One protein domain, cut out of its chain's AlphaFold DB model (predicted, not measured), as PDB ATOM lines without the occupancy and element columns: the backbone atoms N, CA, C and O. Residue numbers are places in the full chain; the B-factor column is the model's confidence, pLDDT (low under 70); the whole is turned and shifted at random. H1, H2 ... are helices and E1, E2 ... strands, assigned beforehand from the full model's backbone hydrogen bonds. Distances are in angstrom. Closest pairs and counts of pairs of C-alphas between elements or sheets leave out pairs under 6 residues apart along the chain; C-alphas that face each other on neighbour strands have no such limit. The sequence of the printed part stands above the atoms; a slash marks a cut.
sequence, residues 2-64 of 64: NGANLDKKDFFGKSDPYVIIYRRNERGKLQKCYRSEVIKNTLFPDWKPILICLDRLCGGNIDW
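Overview. This is residues 2 to 64 of the 64 residues of the protein "C2 domain-containing protein" of Schistosoma bovis (UniProt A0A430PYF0). Little of this elongated model is regular structure: a short hairpin of strands E1 and E2, the small helix H1 over it, and long loops. The loop of residues 2 to 19 leads into the hairpin, and that of residues 36 to 53 leads on to H1. The printed part has 63 residues, only 16 in named elements, in the order E1, E2, H1; the sheet E1 - E2 is antiparallel and the class mixed. It is loose, with a radius of gyration of the C-alphas of 14.9 A and spans of 44 by 23 by 17 A.

Along the chain. Start at Asn 2 and find C-alpha 20 at (205.257, 232.429, 154.585), where E1, residues 20 to 24, begins and runs 13.2 A. E2, residues 30 to 35, runs 14.0 A. H1, residues 54 to 58, runs 5.9 A to C-alpha 58 at (200.838, 245.672, 149.186).

Arrangement. Look between E1 and E2, antiparallel at 152 degrees: N 23 and O 31 are 2.9 A apart, within hydrogen-bond range. The closest C-alphas of E2 and H1, Cys 33 and Arg 56, are 5.9 A apart; those of E1 and H1, Arg 23 and Leu 57, 6.4 A. In H1 every O i to N i+4 pair is within hydrogen-bond range.

Size, cuts and confidence. The C-alphas farthest apart, Phe 12 and Asp 63, are 46.6 A apart. The printed part has no cut; the link E1 to E2 is tight, E2 to H1 long. Look for pLDDT under 70 at residues 11 to 12 and 64.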
ATOM      1  N   ASN A   2     212.508 236.388 164.186       90.38
ATOM      2  CA  ASN A   2     212.655 235.212 165.045       90.38
ATOM      3  C   ASN A   2     211.319 234.592 165.473       90.38
ATOM      4  O   ASN A   2     210.282 235.251 165.495       90.38
ATOM      5  N   GLY A   3     211.369 233.306 165.815       89.12
ATOM      6  CA  GLY A   3     210.314 232.575 166.512       89.12
ATOM      7  C   GLY A   3     210.829 232.054 167.853       89.12
ATOM      8  O   GLY A   3     212.033 231.878 168.033       89.12
ATOM      9  N   ALA A   4     209.929 231.797 168.798       89.69
ATOM     10  CA  ALA A   4     210.268 231.219 170.093       89.69
ATOM     11  C   ALA A   4     209.212 230.196 170.513       89.69
ATOM     12  O   ALA A   4     208.031 230.391 170.235       89.69
ATOM     13  N   ASN A   5     209.650 229.134 171.197       87.06
ATOM     14  CA  ASN A   5     208.792 228.065 171.719       87.06
ATOM     15  C   ASN A   5     207.839 227.471 170.668       87.06
ATOM     16  O   ASN A   5     206.659 227.266 170.937       87.06
ATOM     17  N   LEU A   6     208.341 227.213 169.458       83.75
ATOM     18  CA  LEU A   6     207.532 226.567 168.427       83.75
ATOM     19  C   LEU A   6     207.203 225.118 168.808       83.75
ATOM     20  O   LEU A   6     208.009 224.437 169.441       83.75
ATOM     21  N   ASP A   7     206.035 224.639 168.385       81.69
ATOM     22  CA  ASP A   7     205.639 223.249 168.598       81.69
ATOM     23  C   ASP A   7     206.594 222.292 167.890       81.69
ATOM     24  O   ASP A   7     206.947 222.489 166.727       81.69
ATOM     25  N   LYS A   8     206.950 221.203 168.572       77.56
ATOM     26  CA  LYS A   8     207.703 220.097 167.985       77.56
ATOM     27  C   LYS A   8     206.771 219.248 167.121       77.56
ATOM     28  O   LYS A   8     205.993 218.452 167.637       77.56
ATOM     29  N   LYS A   9     206.870 219.409 165.804       78.44
ATOM     30  CA  LYS A   9     206.051 218.687 164.816       78.44
ATOM     31  C   LYS A   9     206.737 217.480 164.160       78.44
ATOM     32  O   LYS A   9     206.063 216.751 163.442       78.44
ATOM     33  N   ASP A  10     208.024 217.239 164.429       78.12
ATOM     34  CA  ASP A  10     208.794 216.156 163.801       78.12
ATOM     35  C   ASP A  10     208.981 214.936 164.725       78.12
ATOM     36  O   ASP A  10     209.288 215.061 165.915       78.12
ATOM     37  N   PHE A  11     208.808 213.732 164.164       69.56
ATOM     38  CA  PHE A  11     208.783 212.460 164.908       69.56
ATOM     39  C   PHE A  11     210.126 212.087 165.561       69.56
ATOM     40  O   PHE A  11     210.137 211.467 166.621       69.56
ATOM     41  N   PHE A  12     211.258 212.492 164.976       66.38
ATOM     42  CA  PHE A  12     212.608 212.152 165.457       66.38
ATOM     43  C   PHE A  12     213.549 213.374 165.535       66.38
ATOM     44  O   PHE A  12     214.748 213.266 165.295       66.38
ATOM     45  N   GLY A  13     213.024 214.553 165.888       74.75
ATOM     46  CA  GLY A  13     213.814 215.789 166.019       74.75
ATOM     47  C   GLY A  13     212.979 216.978 166.501       74.75
ATOM     48  O   GLY A  13     211.773 216.845 166.683       74.75
ATOM     49  N   LYS A  14     213.594 218.139 166.761       82.56
ATOM     50  CA  LYS A  14     212.845 219.408 166.874       82.56
ATOM     51  C   LYS A  14     212.293 219.786 165.496       82.56
ATOM     52  O   LYS A  14     212.637 219.153 164.508       82.56
ATOM     53  N   SER A  15     211.482 220.836 165.439       88.25
ATOM     54  CA  SER A  15     210.910 221.280 164.175       88.25
ATOM     55  C   SER A  15     211.908 221.880 163.192       88.25
ATOM     56  O   SER A  15     212.936 222.428 163.591       88.25
ATOM     57  N   ASP A  16     211.516 221.852 161.919       90.44
ATOM     58  CA  ASP A  16     212.144 222.572 160.809       90.44
ATOM     59  C   ASP A  16     211.314 223.819 160.391       90.44
ATOM     60  O   ASP A  16     210.663 223.826 159.337       90.44
ATOM     61  N   PRO A  17     211.235 224.883 161.218       92.75
ATOM     62  CA  PRO A  17     210.322 226.004 160.988       92.75
ATOM     63  C   PRO A  17     210.708 226.920 159.809       92.75
ATOM     64  O   PRO A  17     211.880 227.169 159.510       92.75
ATOM     65  N   TYR A  18     209.679 227.490 159.169       94.38
ATOM     66  CA  TYR A  18     209.769 228.506 158.114       94.38
ATOM     67  C   TYR A  18     208.564 229.459 158.160       94.38
ATOM     68  O   TYR A  18     207.511 229.115 158.697       94.38
ATOM     69  N   VAL A  19     208.698 230.638 157.552       94.38
ATOM     70  CA  VAL A  19     207.649 231.663 157.455       94.38
ATOM     71  C   VAL A  19     207.168 231.794 156.014       94.38
ATOM     72  O   VAL A  19     207.960 231.778 155.068       94.38
ATOM     73  N   ILE A  20     205.856 231.959 155.835       95.25
ATOM     74  CA  ILE A  20     205.257 232.429 154.585       95.25
ATOM     75  C   ILE A  20     204.481 233.709 154.880       95.25
ATOM     76  O   ILE A  20     203.635 233.725 155.769       95.25
ATOM     77  N   ILE A  21     204.731 234.753 154.094       93.75
ATOM     78  CA  ILE A  21     203.929 235.978 154.124       93.75
ATOM     79  C   ILE A  21     202.925 235.904 152.980       93.75
ATOM     80  O   ILE A  21     203.310 235.697 151.824       93.75
ATOM     81  N   TYR A  22     201.649 236.086 153.306       93.88
ATOM     82  CA  TYR A  22     200.570 236.247 152.341       93.88
ATOM     83  C   TYR A  22     200.021 237.668 152.419       93.88
ATOM     84  O   TYR A  22     199.878 238.215 153.509       93.88
ATOM     85  N   ARG A  23     199.649 238.229 151.270       90.38
ATOM     86  CA  ARG A  23     198.800 239.419 151.187       90.38
ATOM     87  C   ARG A  23     197.411 239.038 150.722       90.38
ATOM     88  O   ARG A  23     197.249 238.049 150.007       90.38
ATOM     89  N   ARG A  24     196.425 239.870 151.029       90.38
ATOM     90  CA  ARG A  24     195.116 239.806 150.382       90.38
ATOM     91  C   ARG A  24     195.128 240.724 149.163       90.38
ATOM     92  O   ARG A  24     195.541 241.869 149.279       90.38
ATOM     93  N   ASN A  25     194.742 240.219 147.994       85.75
ATOM     94  CA  ASN A  25     194.591 241.056 146.803       85.75
ATOM     95  C   ASN A  25     193.221 241.755 146.784       85.75
ATOM     96  O   ASN A  25     192.349 241.447 147.596       85.75
ATOM     97  N   GLU A  26     193.014 242.643 145.813       84.94
ATOM     98  CA  GLU A  26     191.763 243.398 145.611       84.94
ATOM     99  C   GLU A  26     190.524 242.501 145.465       84.94
ATOM    100  O   GLU A  26     189.415 242.875 145.832       84.94
ATOM    101  N   ARG A  27     190.709 241.270 144.975       88.50
ATOM    102  CA  ARG A  27     189.645 240.262 144.836       88.50
ATOM    103  C   ARG A  27     189.431 239.439 146.110       88.50
ATOM    104  O   ARG A  27     188.772 238.402 146.070       88.50
ATOM    105  N   GLY A  28     190.045 239.834 147.223       88.06
ATOM    106  CA  GLY A  28     189.937 239.158 148.511       88.06
ATOM    107  C   GLY A  28     190.704 237.835 148.615       88.06
ATOM    108  O   GLY A  28     190.588 237.174 149.650       88.06
ATOM    109  N   LYS A  29     191.482 237.434 147.601       91.94
ATOM    110  CA  LYS A  29     192.257 236.180 147.605       91.94
ATOM    111  C   LYS A  29     193.612 236.372 148.279       91.94
ATOM    112  O   LYS A  29     194.269 237.392 148.080       91.94
ATOM    113  N   LEU A  30     194.052 235.362 149.028       93.44
ATOM    114  CA  LEU A  30     195.405 235.321 149.580       93.44
ATOM    115  C   LEU A  30     196.416 234.997 148.475       93.44
ATOM    116  O   LEU A  30     196.289 233.996 147.772       93.44
ATOM    117  N   GLN A  31     197.436 235.836 148.341       92.38
ATOM    118  CA  GLN A  31     198.559 235.659 147.434       92.38
ATOM    119  C   GLN A  31     199.846 235.575 148.248       92.38
ATOM    120  O   GLN A  31     200.103 236.404 149.116       92.38
ATOM    121  N   LYS A  32     200.669 234.571 147.955       94.06
ATOM    122  CA  LYS A  32     201.961 234.385 148.611       94.06
ATOM    123  C   LYS A  32     202.962 235.442 148.145       94.06
ATOM    124  O   LYS A  32     203.280 235.504 146.959       94.06
ATOM    125  N   CYS A  33     203.495 236.219 149.080       93.62
ATOM    126  CA  CYS A  33     204.474 237.277 148.825       93.62
ATOM    127  C   CYS A  33     205.909 236.799 149.050       93.62
ATOM    128  O   CYS A  33     206.824 237.217 148.341       93.62
ATOM    129  N   TYR A  34     206.109 235.925 150.037       94.25
ATOM    130  CA  TYR A  34     207.441 235.515 150.470       94.25
ATOM    131  C   TYR A  34     207.429 234.149 151.156       94.25
ATOM    132  O   TYR A  34     206.417 233.744 151.727       94.25
ATOM    133  N   ARG A  35     208.564 233.447 151.102       95.06
ATOM    134  CA  ARG A  35     208.865 232.255 151.900       95.06
ATOM    135  C   ARG A  35     210.302 232.365 152.403       95.06
ATOM    136  O   ARG A  35     211.180 232.624 151.584       95.06
ATOM    137  N   SER A  36     210.521 232.131 153.692       95.50
ATOM    138  CA  SER A  36     211.865 232.085 154.274       95.50
ATOM    139  C   SER A  36     212.611 230.796 153.939       95.50
ATOM    140  O   SER A  36     212.038 229.820 153.444       95.50
ATOM    141  N   GLU A  37     213.896 230.771 154.275       95.56
ATOM    142  CA  GLU A  37     214.624 229.530 154.477       95.56
ATOM    143  C   GLU A  37     213.961 228.665 155.556       95.56
ATOM    144  O   GLU A  37     213.250 229.146 156.446       95.56
ATOM    145  N   VAL A  38     214.212 227.364 155.457       94.50
ATOM    146  CA  VAL A  38     213.875 226.395 156.496       94.50
ATOM    147  C   VAL A  38     215.073 226.300 157.430       94.50
ATOM    148  O   VAL A  38     216.177 225.993 156.976       94.50
ATOM    149  N   ILE A  39     214.862 226.543 158.720       93.19
ATOM    150  CA  ILE A  39     215.905 226.365 159.732       93.19
ATOM    151  C   ILE A  39     215.660 225.023 160.392       93.19
ATOM    152  O   ILE A  39     214.597 224.811 160.958       93.19
ATOM    153  N   LYS A  40     216.619 224.106 160.287       92.00
ATOM    154  CA  LYS A  40     216.416 222.731 160.737       92.00
ATOM    155  C   LYS A  40     216.567 222.576 162.247       92.00
ATOM    156  O   LYS A  40     217.431 223.210 162.850       92.00
ATOM    157  N   ASN A  41     215.793 221.659 162.818       88.69
ATOM    158  CA  ASN A  41     215.939 221.140 164.174       88.69
ATOM    159  C   ASN A  41     216.040 222.236 165.257       88.69
ATOM    160  O   ASN A  41     216.892 222.184 166.150       88.69
ATOM    161  N   THR A  42     215.149 223.229 165.215       88.25
ATOM    162  CA  THR A  42     215.073 224.298 166.219       88.25
ATOM    163  C   THR A  42     213.633 224.684 166.551       88.25
ATOM    164  O   THR A  42     212.754 224.682 165.697       88.25
ATOM    165  N   LEU A  43     213.397 225.055 167.812       88.75
ATOM    166  CA  LEU A  43     212.147 225.693 168.258       88.75
ATOM    167  C   LEU A  43     212.316 227.213 168.443       88.75
ATOM    168  O   LEU A  43     211.368 227.902 168.815       88.75
ATOM    169  N   PHE A  44     213.526 227.718 168.172       91.62
ATOM    170  CA  PHE A  44     213.929 229.120 168.265       91.62
ATOM    171  C   PHE A  44     214.616 229.546 166.957       91.62
ATOM    172  O   PHE A  44     215.835 229.734 166.932       91.62
ATOM    173  N   PRO A  45     213.898 229.572 165.823       94.00
ATOM    174  CA  PRO A  45     214.478 230.017 164.564       94.00
ATOM    175  C   PRO A  45     214.775 231.515 164.589       94.00
ATOM    176  O   PRO A  45     213.970 232.298 165.091       94.00
ATOM    177  N   ASP A  46     215.885 231.911 163.970       95.69
ATOM    178  CA  ASP A  46     216.144 233.292 163.561       95.69
ATOM    179  C   ASP A  46     216.387 233.320 162.050       95.69
ATOM    180  O   ASP A  46     217.446 232.928 161.557       95.69
ATOM    181  N   TRP A  47     215.351 233.707 161.311       95.88
ATOM    182  CA  TRP A  47     215.382 233.868 159.864       95.88
ATOM    183  C   TRP A  47     216.082 235.164 159.480       95.88
ATOM    184  O   TRP A  47     215.899 236.211 160.122       95.88
ATOM    185  N   LYS A  48     216.822 235.117 158.372       94.00
ATOM    186  CA  LYS A  48     217.523 236.286 157.835       94.00
ATOM    187  C   LYS A  48     216.565 237.462 157.594       94.00
ATOM    188  O   LYS A  48     215.398 237.251 157.252       94.00
ATOM    189  N   PRO A  49     217.042 238.715 157.731       94.00
ATOM    190  CA  PRO A  49     216.291 239.880 157.282       94.00
ATOM    191  C   PRO A  49     215.866 239.727 155.822       94.00
ATOM    192  O   PRO A  49     216.608 239.192 154.996       94.00
ATOM    193  N   ILE A  50     214.667 240.207 155.511       91.25
ATOM    194  CA  ILE A  50     214.057 240.037 154.195       91.25
ATOM    195  C   ILE A  50     213.909 241.399 153.530       91.25
ATOM    196  O   ILE A  50     213.496 242.367 154.164       91.25
ATOM    197  N   LEU A  51     214.215 241.455 152.237       90.38
ATOM    198  CA  LEU A  51     213.903 242.588 151.376       90.38
ATOM    199  C   LEU A  51     212.800 242.145 150.419       90.38
ATOM    200  O   LEU A  51     212.988 241.229 149.619       90.38
ATOM    201  N   ILE A  52     211.629 242.765 150.534       89.25
ATOM    202  CA  ILE A  52     210.467 242.482 149.689       89.25
ATOM    203  C   ILE A  52     210.057 243.783 149.009       89.25
ATOM    204  O   ILE A  52     209.900 244.804 149.671       89.25
ATOM    205  N   CYS A  53     209.851 243.740 147.689       89.62
ATOM    206  CA  CYS A  53     209.323 244.882 146.950       89.62
ATOM    207  C   CYS A  53     207.938 245.270 147.482       89.62
ATOM    208  O   CYS A  53     207.066 244.406 147.605       89.62
ATOM    209  N   LEU A  54     207.716 246.565 147.715       87.44
ATOM    210  CA  LEU A  54     206.438 247.095 148.196       87.44
ATOM    211  C   LEU A  54     205.272 246.678 147.285       87.44
ATOM    212  O   LEU A  54     204.230 246.240 147.762       87.44
ATOM    213  N   ASP A  55     205.497 246.683 145.971       87.81
ATOM    214  CA  ASP A  55     204.543 246.166 144.988       87.81
ATOM    215  C   ASP A  55     204.127 244.714 145.264       87.81
ATOM    216  O   ASP A  55     202.945 244.378 145.253       87.81
ATOM    217  N   ARG A  56     205.077 243.850 145.628       84.62
ATOM    218  CA  ARG A  56     204.794 242.449 145.954       84.62
ATOM    219  C   ARG A  56     204.067 242.305 147.291       84.62
ATOM    220  O   ARG A  56     203.300 241.357 147.448       84.62
ATOM    221  N   LEU A  57     204.307 243.206 148.241       87.19
ATOM    222  CA  LEU A  57     203.732 243.144 149.584       87.19
ATOM    223  C   LEU A  57     202.313 243.731 149.642       87.19
ATOM    224  O   LEU A  57     201.406 243.063 150.128       87.19
ATOM    225  N   CYS A  58     202.099 244.925 149.090       81.69
ATOM    226  CA  CYS A  58     200.838 245.672 149.186       81.69
ATOM    227  C   CYS A  58     200.380 246.315 147.862       81.69
ATOM    228  O   CYS A  58     199.473 247.136 147.871       81.69
ATOM    229  N   GLY A  59     200.977 245.952 146.721       81.00
ATOM    230  CA  GLY A  59     200.605 246.533 145.420       81.00
ATOM    231  C   GLY A  59     201.102 247.967 145.243       81.00
ATOM    232  O   GLY A  59     200.536 248.721 144.466       81.00
ATOM    233  N   GLY A  60     202.123 248.362 146.014       77.44
ATOM    234  CA  GLY A  60     202.706 249.701 145.957       77.44
ATOM    235  C   GLY A  60     201.935 250.743 146.765       77.44
ATOM    236  O   GLY A  60     202.385 251.879 146.836       77.44
ATOM    237  N   ASN A  61     200.824 250.361 147.402       76.06
ATOM    238  CA  ASN A  61     200.027 251.265 148.218       76.06
ATOM    239  C   ASN A  61     200.552 251.314 149.665       76.06
ATOM    240  O   ASN A  61     200.465 250.323 150.399       76.06
ATOM    241  N   ILE A  62     201.126 252.456 150.047       76.25
ATOM    242  CA  ILE A  62     201.638 252.728 151.399       76.25
ATOM    243  C   ILE A  62     200.599 253.418 152.297       76.25
ATOM    244  O   ILE A  62     200.788 253.472 153.508       76.25
ATOM    245  N   ASP A  63     199.498 253.884 151.709       72.50
ATOM    246  CA  ASP A  63     198.437 254.615 152.387       72.50
ATOM    247  C   ASP A  63     197.397 253.605 152.892       72.50
ATOM    248  O   ASP A  63     196.474 253.208 152.173       72.50
ATOM    249  N   TRP A  64     197.612 253.118 154.114       56.81
ATOM    250  CA  TRP A  64     196.670 252.289 154.870       56.81
ATOM    251  C   TRP A  64     195.987 253.114 155.953       56.81
ATOM    252  O   TRP A  64     196.707 253.859 156.657       56.81
TER     253      TRP A  64